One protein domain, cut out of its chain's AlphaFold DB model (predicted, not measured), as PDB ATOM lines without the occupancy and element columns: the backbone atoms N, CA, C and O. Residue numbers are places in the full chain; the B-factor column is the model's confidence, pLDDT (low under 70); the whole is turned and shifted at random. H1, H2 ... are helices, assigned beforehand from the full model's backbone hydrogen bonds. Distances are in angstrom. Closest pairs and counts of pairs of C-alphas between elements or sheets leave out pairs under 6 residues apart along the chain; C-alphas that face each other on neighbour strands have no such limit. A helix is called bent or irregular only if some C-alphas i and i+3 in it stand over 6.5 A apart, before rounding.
ATOM      1  N   VAL A 237     -35.761  -2.759   1.102       93.00
ATOM      2  CA  VAL A 237     -35.737  -4.217   1.153       93.00
ATOM      3  C   VAL A 237     -34.501  -4.737   0.439       93.00
ATOM      4  O   VAL A 237     -33.610  -5.303   1.071       93.00
ATOM      5  N   HIS A 238     -34.425  -4.549  -0.878       93.69
ATOM      6  CA  HIS A 238     -33.383  -5.192  -1.677       93.69
ATOM      7  C   HIS A 238     -32.005  -4.559  -1.451       93.69
ATOM      8  O   HIS A 238     -31.039  -5.295  -1.261       93.69
ATOM      9  N   GLY A 239     -31.920  -3.229  -1.375       92.19
ATOM     10  CA  GLY A 239     -30.684  -2.502  -1.088       92.19
ATOM     11  C   GLY A 239     -30.107  -2.848   0.285       92.19
ATOM     12  O   GLY A 239     -28.957  -3.278   0.378       92.19
ATOM     13  N   ALA A 240     -30.921  -2.761   1.342       89.75
ATOM     14  CA  ALA A 240     -30.489  -3.078   2.709       89.75
ATOM     15  C   ALA A 240     -30.011  -4.532   2.856       89.75
ATOM     16  O   ALA A 240     -28.980  -4.809   3.474       89.75
ATOM     17  N   ILE A 241     -30.753  -5.474   2.265       91.25
ATOM     18  CA  ILE A 241     -30.408  -6.895   2.302       91.25
ATOM     19  C   ILE A 241     -29.134  -7.174   1.499       91.25
ATOM     20  O   ILE A 241     -28.269  -7.908   1.980       91.25
ATOM     21  N   SER A 242     -29.007  -6.595   0.303       92.00
ATOM     22  CA  SER A 242     -27.827  -6.757  -0.552       92.00
ATOM     23  C   SER A 242     -26.562  -6.251   0.141       92.00
ATOM     24  O   SER A 242     -25.562  -6.970   0.198       92.00
ATOM     25  N   TYR A 243     -26.637  -5.067   0.759       89.75
ATOM     26  CA  TYR A 243     -25.546  -4.494   1.545       89.75
ATOM     27  C   TYR A 243     -25.104  -5.442   2.668       89.75
ATOM     28  O   TYR A 243     -23.956  -5.883   2.702       89.75
ATOM     29  N   HIS A 244     -26.033  -5.843   3.539       88.19
ATOM     30  CA  HIS A 244     -25.724  -6.673   4.708       88.19
ATOM     31  C   HIS A 244     -25.156  -8.050   4.345       88.19
ATOM     32  O   HIS A 244     -24.197  -8.517   4.963       88.19
ATOM     33  N   ARG A 245     -25.724  -8.695   3.319       92.00
ATOM     34  CA  ARG A 245     -25.248  -9.990   2.810       92.00
ATOM     35  C   ARG A 245     -23.838  -9.881   2.262       92.00
ATOM     36  O   ARG A 245     -22.972 -10.650   2.664       92.00
ATOM     37  N   THR A 246     -23.602  -8.894   1.401       91.50
ATOM     38  CA  THR A 246     -22.301  -8.689   0.764       91.50
ATOM     39  C   THR A 246     -21.227  -8.409   1.812       91.50
ATOM     40  O   THR A 246     -20.186  -9.064   1.806       91.50
ATOM     41  N   THR A 247     -21.501  -7.529   2.781       90.00
ATOM     42  CA  THR A 247     -20.566  -7.230   3.874       90.00
ATOM     43  C   THR A 247     -20.228  -8.474   4.695       90.00
ATOM     44  O   THR A 247     -19.050  -8.769   4.900       90.00
ATOM     45  N   LYS A 248     -21.228  -9.250   5.132       89.81
ATOM     46  CA  LYS A 248     -20.985 -10.477   5.907       89.81
ATOM     47  C   LYS A 248     -20.223 -11.531   5.115       89.81
ATOM     48  O   LYS A 248     -19.316 -12.150   5.662       89.81
ATOM     49  N   THR A 249     -20.572 -11.730   3.847       93.00
ATOM     50  CA  THR A 249     -19.895 -12.687   2.970       93.00
ATOM     51  C   THR A 249     -18.425 -12.310   2.794       93.00
ATOM     52  O   THR A 249     -17.566 -13.165   2.995       93.00
ATOM     53  N   ILE A 250     -18.113 -11.037   2.521       92.19
ATOM     54  CA  ILE A 250     -16.728 -10.549   2.398       92.19
ATOM     55  C   ILE A 250     -15.955 -10.742   3.709       92.19
ATOM     56  O   ILE A 250     -14.861 -11.306   3.701       92.19
ATOM     57  N   LEU A 251     -16.525 -10.328   4.845       91.62
ATOM     58  CA  LEU A 251     -15.880 -10.481   6.153       91.62
ATOM     59  C   LEU A 251     -15.625 -11.953   6.495       91.62
ATOM     60  O   LEU A 251     -14.556 -12.293   7.002       91.62
ATOM     61  N   TYR A 252     -16.567 -12.838   6.166       92.06
ATOM     62  CA  TYR A 252     -16.397 -14.276   6.351       92.06
ATOM     63  C   TYR A 252     -15.282 -14.837   5.457       92.06
ATOM     64  O   TYR A 252     -14.486 -15.661   5.911       92.06
ATOM     65  N   PHE A 253     -15.180 -14.385   4.202       90.88
ATOM     66  CA  PHE A 253     -14.096 -14.780   3.298       90.88
ATOM     67  C   PHE A 253     -12.717 -14.358   3.821       90.88
ATOM     68  O   PHE A 253     -11.777 -15.151   3.755       90.88
ATOM     69  N   PHE A 254     -12.584 -13.161   4.398       92.12
ATOM     70  CA  PHE A 254     -11.337 -12.760   5.056       92.12
ATOM     71  C   PHE A 254     -11.053 -13.609   6.290       92.12
ATOM     72  O   PHE A 254      -9.965 -14.167   6.409       92.12
ATOM     73  N   TYR A 255     -12.046 -13.768   7.166       92.69
ATOM     74  CA  TYR A 255     -11.928 -14.579   8.374       92.69
ATOM     75  C   TYR A 255     -11.435 -15.999   8.063       92.69
ATOM     76  O   TYR A 255     -10.426 -16.430   8.620       92.69
ATOM     77  N   LYS A 256     -12.078 -16.701   7.116       90.69
ATOM     78  CA  LYS A 256     -11.711 -18.087   6.781       90.69
ATOM     79  C   LYS A 256     -10.270 -18.189   6.264       90.69
ATOM     80  O   LYS A 256      -9.545 -19.102   6.651       90.69
ATOM     81  N   THR A 257      -9.863 -17.241   5.418       89.81
ATOM     82  CA  THR A 257      -8.541 -17.225   4.769       89.81
ATOM     83  C   THR A 257      -7.440 -16.911   5.778       89.81
ATOM     84  O   THR A 257      -6.372 -17.522   5.757       89.81
ATOM     85  N   ILE A 258      -7.709 -15.994   6.709       93.75
ATOM     86  CA  ILE A 258      -6.790 -15.649   7.795       93.75
ATOM     87  C   ILE A 258      -6.612 -16.842   8.738       93.75
ATOM     88  O   ILE A 258      -5.477 -17.181   9.063       93.75
ATOM     89  N   CYS A 259      -7.695 -17.515   9.142       91.50
ATOM     90  CA  CYS A 259      -7.607 -18.705   9.992       91.50
ATOM     91  C   CYS A 259      -6.745 -19.807   9.359       91.50
ATOM     92  O   CYS A 259      -5.883 -20.364  10.033       91.50
ATOM     93  N   GLU A 260      -6.941 -20.088   8.068       88.69
ATOM     94  CA  GLU A 260      -6.126 -21.059   7.328       88.69
ATOM     95  C   GLU A 260      -4.647 -20.647   7.290       88.69
ATOM     96  O   GLU A 260      -3.764 -21.439   7.618       88.69
ATOM     97  N   THR A 261      -4.378 -19.379   6.971       89.50
ATOM     98  CA  THR A 261      -3.013 -18.843   6.886       89.50
ATOM     99  C   THR A 261      -2.294 -18.898   8.236       89.50
ATOM    100  O   THR A 261      -1.117 -19.247   8.289       89.50
ATOM    101  N   ILE A 262      -2.990 -18.608   9.340       93.75
ATOM    102  CA  ILE A 262      -2.429 -18.685  10.697       93.75
ATOM    103  C   ILE A 262      -2.009 -20.120  11.034       93.75
ATOM    104  O   ILE A 262      -0.937 -20.313  11.603       93.75
ATOM    105  N   ILE A 263      -2.806 -21.129  10.667       90.94
ATOM    106  CA  ILE A 263      -2.460 -22.540  10.907       90.94
ATOM    107  C   ILE A 263      -1.170 -22.907  10.162       90.94
ATOM    108  O   ILE A 263      -0.256 -23.474  10.763       90.94
ATOM    109  N   LEU A 264      -1.070 -22.540   8.880       88.88
ATOM    110  CA  LEU A 264       0.130 -22.788   8.074       88.88
ATOM    111  C   LEU A 264       1.354 -22.038   8.620       88.88
ATOM    112  O   LEU A 264       2.441 -22.605   8.694       88.88
ATOM    113  N   PHE A 265       1.176 -20.789   9.054       90.56
ATOM    114  CA  PHE A 265       2.240 -19.976   9.639       90.56
ATOM    115  C   PHE A 265       2.775 -20.575  10.949       90.56
ATOM    116  O   PHE A 265       3.987 -20.717  11.114       90.56
ATOM    117  N   LEU A 266       1.885 -20.976  11.863       91.81
ATOM    118  CA  LEU A 266       2.269 -21.607  13.129       91.81
ATOM    119  C   LEU A 266       2.980 -22.947  12.901       91.81
ATOM    120  O   LEU A 266       3.966 -23.237  13.580       91.81
ATOM    121  N   TYR A 267       2.524 -23.741  11.927       91.12
ATOM    122  CA  TYR A 267       3.203 -24.980  11.552       91.12
ATOM    123  C   TYR A 267       4.589 -24.716  10.955       91.12
ATOM    124  O   TYR A 267       5.558 -25.344  11.372       91.12
ATOM    125  N   SER A 268       4.707 -23.755  10.035       89.50
ATOM    126  CA  SER A 268       5.996 -23.357   9.456       89.50
ATOM    127  C   SER A 268       6.984 -22.919  10.536       89.50
ATOM    128  O   SER A 268       8.164 -23.251  10.457       89.50
ATOM    129  N   TYR A 269       6.514 -22.200  11.559       90.25
ATOM    130  CA  TYR A 269       7.342 -21.818  12.700       90.25
ATOM    131  C   TYR A 269       7.804 -23.038  13.511       90.25
ATOM    132  O   TYR A 269       8.991 -23.163  13.811       90.25
ATOM    133  N   TRP A 270       6.895 -23.971  13.822       90.00
ATOM    134  CA  TRP A 270       7.232 -25.212  14.532       90.00
ATOM    135  C   TRP A 270       8.214 -26.093  13.744       90.00
ATOM    136  O   TRP A 270       9.131 -26.669  14.325       90.00
ATOM    137  N   ALA A 271       8.079 -26.139  12.418       89.25
ATOM    138  CA  ALA A 271       8.954 -26.877  11.514       89.25
ATOM    139  C   ALA A 271      10.293 -26.164  11.221       89.25
ATOM    140  O   ALA A 271      11.021 -26.594  10.322       89.25
ATOM    141  N   LEU A 272      10.631 -25.079  11.935       89.94
ATOM    142  CA  LEU A 272      11.850 -24.277  11.729       89.94
ATOM    143  C   LEU A 272      12.009 -23.788  10.278       89.94
ATOM    144  O   LEU A 272      13.112 -23.771   9.735       89.94
ATOM    145  N   SER A 273      10.897 -23.417   9.638       82.81
ATOM    146  CA  SER A 273      10.833 -23.023   8.224       82.81
ATOM    147  C   SER A 273      11.293 -24.108   7.241       82.81
ATOM    148  O   SER A 273      11.712 -23.802   6.128       82.81
ATOM    149  N   SER A 274      11.199 -25.381   7.633       85.12
ATOM    150  CA  SER A 274      11.373 -26.502   6.708       85.12
ATOM    151  C   SER A 274      10.184 -26.570   5.744       85.12
ATOM    152  O   SER A 274       9.038 -26.479   6.181       85.12
ATOM    153  N   GLU A 275      10.433 -26.810   4.452       77.50
ATOM    154  CA  GLU A 275       9.417 -26.898   3.377       77.50
ATOM    155  C   GLU A 275       8.529 -28.161   3.444       77.50
ATOM    156  O   GLU A 275       8.071 -28.701   2.438       77.50
ATOM    157  N   THR A 276       8.277 -28.675   4.643       84.88
ATOM    158  CA  THR A 276       7.330 -29.773   4.848       84.88
ATOM    159  C   THR A 276       5.906 -29.226   4.816       84.88
ATOM    160  O   THR A 276       5.629 -28.193   5.418       84.88
ATOM    161  N   ALA A 277       4.990 -29.907   4.132       83.19
ATOM    162  CA  ALA A 277       3.581 -29.526   4.112       83.19
ATOM    163  C   ALA A 277       2.816 -30.249   5.232       83.19
ATOM    164  O   ALA A 277       2.902 -31.469   5.353       83.19
ATOM    165  N   ILE A 278       2.044 -29.505   6.033       88.31
ATOM    166  CA  ILE A 278       1.125 -30.086   7.032       88.31
ATOM    167  C   ILE A 278      -0.083 -30.771   6.374       88.31
ATOM    168  O   ILE A 278      -0.588 -31.767   6.888       88.31
ATOM    169  N   PHE A 279      -0.537 -30.251   5.231       87.81
ATOM    170  CA  PHE A 279      -1.665 -30.776   4.467       87.81
ATOM    171  C   PHE A 279      -1.222 -31.155   3.055       87.81
ATOM    172  O   PHE A 279      -0.370 -30.492   2.468       87.81
ATOM    173  N   ASP A 280      -1.847 -32.190   2.497       90.12
ATOM    174  CA  ASP A 280      -1.697 -32.531   1.084       90.12
ATOM    175  C   ASP A 280      -2.271 -31.422   0.178       90.12
ATOM    176  O   ASP A 280      -3.293 -30.803   0.501       90.12
ATOM    177  N   SER A 281      -1.642 -31.199  -0.979       88.12
ATOM    178  CA  SER A 281      -2.002 -30.133  -1.923       88.12
ATOM    179  C   SER A 281      -3.467 -30.190  -2.361       88.12
ATOM    180  O   SER A 281      -4.123 -29.150  -2.446       88.12
ATOM    181  N   TRP A 282      -4.023 -31.385  -2.591       91.25
ATOM    182  CA  TRP A 282      -5.434 -31.518  -2.958       91.25
ATOM    183  C   TRP A 282      -6.357 -31.205  -1.787       91.25
ATOM    184  O   TRP A 282      -7.424 -30.628  -1.989       91.25
ATOM    185  N   SER A 283      -5.943 -31.515  -0.556       89.12
ATOM    186  CA  SER A 283      -6.734 -31.215   0.642       89.12
ATOM    187  C   SER A 283      -6.935 -29.708   0.830       89.12
ATOM    188  O   SER A 283      -8.048 -29.276   1.127       89.12
ATOM    189  N   ILE A 284      -5.899 -28.899   0.575       87.00
ATOM    190  CA  ILE A 284      -5.980 -27.426   0.607       87.00
ATOM    191  C   ILE A 284      -6.962 -26.910  -0.457       87.00
ATOM    192  O   ILE A 284      -7.806 -26.050  -0.179       87.00
ATOM    193  N   VAL A 285      -6.903 -27.473  -1.668       89.44
ATOM    194  CA  VAL A 285      -7.824 -27.118  -2.761       89.44
ATOM    195  C   VAL A 285      -9.269 -27.463  -2.390       89.44
ATOM    196  O   VAL A 285     -10.148 -26.605  -2.498       89.44
ATOM    197  N   PHE A 286      -9.528 -28.678  -1.896       90.62
ATOM    198  CA  PHE A 286     -10.874 -29.095  -1.493       90.62
ATOM    199  C   PHE A 286     -11.424 -28.256  -0.333       90.62
ATOM    200  O   PHE A 286     -12.607 -27.901  -0.333       90.62
ATOM    201  N   TYR A 287     -10.571 -27.875   0.622       87.19
ATOM    202  CA  TYR A 287     -10.957 -27.006   1.728       87.19
ATOM    203  C   TYR A 287     -11.424 -25.631   1.249       87.19
ATOM    204  O   TYR A 287     -12.498 -25.167   1.648       87.19
ATOM    205  N   ASN A 288     -10.673 -24.994   0.350       85.25
ATOM    206  CA  ASN A 288     -11.027 -23.678  -0.169       85.25
ATOM    207  C   ASN A 288     -12.215 -23.701  -1.132       85.25
ATOM    208  O   ASN A 288     -13.049 -22.796  -1.083       85.25
ATOM    209  N   MET A 289     -12.312 -24.734  -1.969       86.62
ATOM    210  CA  MET A 289     -13.321 -24.811  -3.020       86.62
ATOM    211  C   MET A 289     -14.669 -25.345  -2.535       86.62
ATOM    212  O   MET A 289     -15.694 -24.845  -2.994       86.62
ATOM    213  N   PHE A 290     -14.697 -26.321  -1.623       86.25
ATOM    214  CA  PHE A 290     -15.936 -27.010  -1.241       86.25
ATOM    215  C   PHE A 290     -16.294 -26.825   0.231       86.25
ATOM    216  O   PHE A 290     -17.415 -26.429   0.542       86.25
ATOM    217  N   PHE A 291     -15.362 -27.091   1.150       86.19
ATOM    218  CA  PHE A 291     -15.714 -27.157   2.573       86.19
ATOM    219  C   PHE A 291     -15.931 -25.778   3.205       86.19
ATOM    220  O   PHE A 291     -16.823 -25.612   4.035       86.19
ATOM    221  N   SER A 292     -15.155 -24.773   2.793       89.19
ATOM    222  CA  SER A 292     -15.191 -23.434   3.397       89.19
ATOM    223  C   SER A 292     -15.895 -22.365   2.548       89.19
ATOM    224  O   SER A 292     -16.145 -21.268   3.046       89.19
ATOM    225  N   SER A 293     -16.238 -22.664   1.290       88.00
ATOM    226  CA  SER A 293     -16.921 -21.740   0.366       88.00
ATOM    227  C   SER A 293     -18.447 -21.769   0.498       88.00
ATOM    228  O   SER A 293     -19.104 -20.758   0.249       88.00
ATOM    229  N   TRP A 294     -19.028 -22.894   0.931       89.19
ATOM    230  CA  TRP A 294     -20.479 -23.031   1.057       89.19
ATOM    231  C   TRP A 294     -21.095 -22.126   2.140       89.19
ATOM    232  O   TRP A 294     -22.077 -21.445   1.842       89.19
ATOM    233  N   PRO A 295     -20.537 -22.023   3.367       90.62
ATOM    234  CA  PRO A 295     -21.087 -21.130   4.387       90.62
ATOM    235  C   PRO A 295     -21.168 -19.641   3.982       90.62
ATOM    236  O   PRO A 295     -22.246 -19.064   4.145       90.62
ATOM    237  N   PRO A 296     -20.122 -18.991   3.418       90.81
ATOM    238  CA  PRO A 296     -20.219 -17.588   3.012       90.81
ATOM    239  C   PRO A 296     -21.192 -17.368   1.848       90.81
ATOM    240  O   PRO A 296     -21.837 -16.318   1.797       90.81
ATOM    241  N   LEU A 297     -21.345 -18.350   0.949       90.50
ATOM    242  CA  LEU A 297     -22.376 -18.327  -0.094       90.50
ATOM    243  C   LEU A 297     -23.781 -18.422   0.504       90.50
ATOM    244  O   LEU A 297     -24.655 -17.636   0.147       90.50
ATOM    245  N   ALA A 298     -24.000 -19.338   1.450       92.56
ATOM    246  CA  ALA A 298     -25.297 -19.500   2.094       92.56
ATOM    247  C   ALA A 298     -25.719 -18.232   2.856       92.56
ATOM    248  O   ALA A 298     -26.867 -17.796   2.750       92.56
ATOM    249  N   ILE A 299     -24.773 -17.595   3.555       91.56
ATOM    250  CA  ILE A 299     -24.976 -16.285   4.187       91.56
ATOM    251  C   ILE A 299     -25.307 -15.230   3.120       91.56
ATOM    252  O   ILE A 299     -26.285 -14.499   3.259       91.56
ATOM    253  N   GLY A 300     -24.557 -15.198   2.017       91.50
ATOM    254  CA  GLY A 300     -24.743 -14.229   0.936       91.50
ATOM    255  C   GLY A 300     -26.078 -14.337   0.194       91.50
ATOM    256  O   GLY A 300     -26.538 -13.351  -0.373       91.50
ATOM    257  N   ILE A 301     -26.730 -15.504   0.205       91.56
ATOM    258  CA  ILE A 301     -27.982 -15.742  -0.534       91.56
ATOM    259  C   ILE A 301     -29.207 -15.689   0.383       91.56
ATOM    260  O   ILE A 301     -30.238 -15.119   0.007       91.56
ATOM    261  N   TRP A 302     -29.129 -16.277   1.580       93.00
ATOM    262  CA  TRP A 302     -30.310 -16.511   2.419       93.00
ATOM    263  C   TRP A 302     -30.344 -15.712   3.716       93.00
ATOM    264  O   TRP A 302     -31.427 -15.607   4.299       93.00
ATOM    265  N   ASP A 303     -29.233 -15.106   4.150       90.44
ATOM    266  CA  ASP A 303     -29.224 -14.349   5.404       90.44
ATOM    267  C   ASP A 303     -30.213 -13.181   5.346       90.44
ATOM    268  O   ASP A 303     -30.348 -12.490   4.327       90.44
ATOM    269  N   ARG A 304     -30.959 -12.990   6.433       86.06
ATOM    270  CA  ARG A 304     -31.964 -11.932   6.574       86.06
ATOM    271  C   ARG A 304     -32.006 -11.490   8.025       86.06
ATOM    272  O   ARG A 304     -32.305 -12.291   8.901       86.06
ATOM    273  N   LEU A 305     -31.753 -10.203   8.255       80.50
ATOM    274  CA  LEU A 305     -31.845  -9.614   9.590       80.50
ATOM    275  C   LEU A 305     -33.308  -9.414  10.022       80.50
ATOM    276  O   LEU A 305     -33.656  -9.658  11.171       80.50
ATOM    277  N   PHE A 306     -34.166  -9.011   9.080       88.00
ATOM    278  CA  PHE A 306     -35.589  -8.755   9.296       88.00
ATOM    279  C   PHE A 306     -36.435  -9.368   8.173       88.00
ATOM    280  O   PHE A 306     -35.928  -9.718   7.102       88.00
ATOM    281  N   SER A 307     -37.742  -9.504   8.412       91.31
ATOM    282  CA  SER A 307     -38.699  -9.899   7.375       91.31
ATOM    283  C   SER A 307     -38.994  -8.728   6.429       91.31
ATOM    284  O   SER A 307     -38.899  -7.563   6.816       91.31
ATOM    285  N   PHE A 308     -39.398  -9.033   5.190       91.88
ATOM    286  CA  PHE A 308     -39.694  -8.012   4.177       91.88
ATOM    287  C   PHE A 308     -40.773  -7.018   4.635       91.88
ATOM    288  O   PHE A 308     -40.624  -5.820   4.430       91.88
ATOM    289  N   GLY A 309     -41.814  -7.502   5.323       91.94
ATOM    290  CA  GLY A 309     -42.888  -6.645   5.828       91.94
ATOM    291  C   GLY A 309     -42.412  -5.631   6.871       91.94
ATOM    292  O   GLY A 309     -42.824  -4.478   6.822       91.94
ATOM    293  N   ILE A 310     -41.498  -6.021   7.768       92.38
ATOM    294  CA  ILE A 310     -40.934  -5.101   8.772       92.38
ATOM    295  C   ILE A 310     -40.073  -4.031   8.088       92.38
ATOM    296  O   ILE A 310     -40.167  -2.858   8.437       92.38
ATOM    297  N   MET A 311     -39.268  -4.418   7.095       90.00
ATOM    298  CA  MET A 311     -38.417  -3.479   6.354       90.00
ATOM    299  C   MET A 311     -39.233  -2.450   5.557       90.00
ATOM    300  O   MET A 311     -38.846  -1.288   5.492       90.00
ATOM    301  N   GLU A 312     -40.377  -2.849   4.993       89.12
ATOM    302  CA  GLU A 312     -41.288  -1.931   4.296       89.12
ATOM    303  C   GLU A 312     -42.060  -1.014   5.259       89.12
ATOM    304  O   GLU A 312     -42.272   0.158   4.951       89.12
ATOM    305  N   GLN A 313     -42.468  -1.522   6.428       91.62
ATOM    306  CA  GLN A 313     -43.225  -0.754   7.427       91.62
ATOM    307  C   GLN A 313     -42.367   0.257   8.197       91.62
ATOM    308  O   GLN A 313     -42.880   1.300   8.601       91.62
ATOM    309  N   TYR A 314     -41.074  -0.024   8.387       92.44
ATOM    310  CA  TYR A 314     -40.162   0.817   9.164       92.44
ATOM    311  C   TYR A 314     -38.944   1.279   8.337       92.44
ATOM    312  O   TYR A 314     -37.826   0.815   8.581       92.44
ATOM    313  N   PRO A 315     -39.112   2.255   7.416       89.00
ATOM    314  CA  PRO A 315     -38.029   2.783   6.573       89.00
ATOM    315  C   PRO A 315     -36.822   3.325   7.349       89.00
ATOM    316  O   PRO A 315     -35.697   3.277   6.860       89.00
ATOM    317  N   GLY A 316     -37.028   3.798   8.584       88.62
ATOM    318  CA  GLY A 316     -35.952   4.295   9.447       88.62
ATOM    319  C   GLY A 316     -34.887   3.244   9.789       88.62
ATOM    320  O   GLY A 316     -33.756   3.608  10.101       88.62
ATOM    321  N   LEU A 317     -35.196   1.944   9.666       88.69
ATOM    322  CA  LEU A 317     -34.206   0.871   9.823       88.69
ATOM    323  C   LEU A 317     -33.090   0.948   8.776       88.69
ATOM    324  O   LEU A 317     -31.990   0.462   9.022       88.69
ATOM    325  N   TYR A 318     -33.346   1.586   7.631       88.56
ATOM    326  CA  TYR A 318     -32.365   1.737   6.564       88.56
ATOM    327  C   TYR A 318     -31.128   2.531   6.992       88.56
ATOM    328  O   TYR A 318     -30.043   2.299   6.467       88.56
ATOM    329  N   VAL A 319     -31.252   3.395   8.005       84.12
ATOM    330  CA  VAL A 319     -30.119   4.142   8.572       84.12
ATOM    331  C   VAL A 319     -29.021   3.200   9.091       84.12
ATOM    332  O   VAL A 319     -27.838   3.517   8.994       84.12
ATOM    333  N   LEU A 320     -29.381   1.997   9.557       79.38
ATOM    334  CA  LEU A 320     -28.415   0.972   9.977       79.38
ATOM    335  C   LEU A 320     -27.533   0.492   8.815       79.38
ATOM    336  O   LEU A 320     -26.382   0.125   9.025       79.38
ATOM    337  N   SER A 321     -28.064   0.519   7.591       75.88
ATOM    338  CA  SER A 321     -27.348   0.186   6.355       75.88
ATOM    339  C   SER A 321     -26.641   1.397   5.726       75.88
ATOM    340  O   SER A 321     -25.929   1.241   4.739       75.88
ATOM    341  N   GLN A 322     -26.812   2.601   6.286       67.25
ATOM    342  CA  GLN A 322     -26.301   3.870   5.750       67.25
ATOM    343  C   GLN A 322     -25.060   4.418   6.454       67.25
ATOM    344  O   GLN A 322     -24.634   5.523   6.120       67.25
TER     345      GLN A 322
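What this domain is: This is residues 237 to 322 of the 335 residues of the protein "P-type phospholipid transporter" of Ascaris suum (UniProt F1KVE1). One long helix, H1, makes the length of a slender rod, and the rest of the printed part folds back along it: the link of residues 271 to 280 turns at the far end of H1, then H2 and H3 come back one after the other along one side, H3 packed on H1 and H2 a little off it. At the other end the short helices H4 and H5 hook round the beginning of H1, with H5 folding back along it on a different side from H3. The printed part has 86 residues with five named helices, H1 to H5 in chain order, and no named strand; the class is all helix. The whole is extended, with a radius of gyration of the C-alphas of 18.8 A and spans of 60 by 22 by 13 A.

How they stand to each other: H1, residues 237 to 270, is the hub, touching three other helices. H3, residues 294 to 302, touches it with 14 pairs of C-alphas within 8 A, and on the H1 side residues 245 to 253 alone take part. The closest C-alphas of the two are those of Arg 245 and Gly 300, 4.7 A apart. H1 and H3 run opposite ways at a shallow tilt of 11 degrees. H2, residues 281 to 291, and H1 are near each other, with 5 pairs of C-alphas within 10 A, the closest of them 8.5 A apart. H2 and H3 meet only through their link. H5, residues 315 to 321, touches H1 at residues 240 to 244 alone, the closest C-alphas being those of Ala 240 and Ser 321, 5.8 A apart. H5 and H1 run the same way at a shallow tilt of 21 degrees. H4, residues 308 to 313, and H1 only just touch, with 3 pairs of C-alphas within 8 A, and of H1 residue 237 alone takes part. The closest C-alphas there are those of Val 237 and Met 311, 5.9 A apart, and the lines stand at a steep tilt of 54 degrees, opposite ways. H4 and H5 are close but not clearly touching, with the C-alphas of Met 311 and Leu 317 the closest at 7.0 A. H3 is apart from H4 and from H5, and H2 is apart from both as well. In H1, H2, H3 and H4 every pair of O i and N i+4 is within hydrogen-bond range; in H5 0 of 3 such pairs are, while 4 of 4 pairs of O i and N i+3 are.

Where its parts are: H1 runs 49.7 A from C-alpha 237 at (-35.737, -4.217, 1.153) to C-alpha 270 at (7.232, -25.212, 14.532). H2 has 11 residues and measures 14.7 A from first to last C-alpha; it is neither bent nor irregular, but only just: C-alphas 288 and 291 are 6.4 A apart. H3 has 9 residues over 11.9 A, H4 has 6 over 8.7 A, and H5 has 7 over 11.0 A. H5 ends with C-alpha 321 at (-27.348, 0.186, 6.355).

The domain as a whole: The outline is a rod, and the two C-alphas farthest apart, those of Ser 274 and Gln 313, are 60.4 A from each other. The first and last printed C-alphas, those of Val 237 and Gln 322, are 13.3 A apart. The printed part has no cut. The link from H1 to H2, 10 residues, is short; the links from H2 to H3, H3 to H4 and H4 to H5 are tight, and no link is long. The mean pLDDT of the printed part is 89.1, and one residue, Gln 322, is under 70.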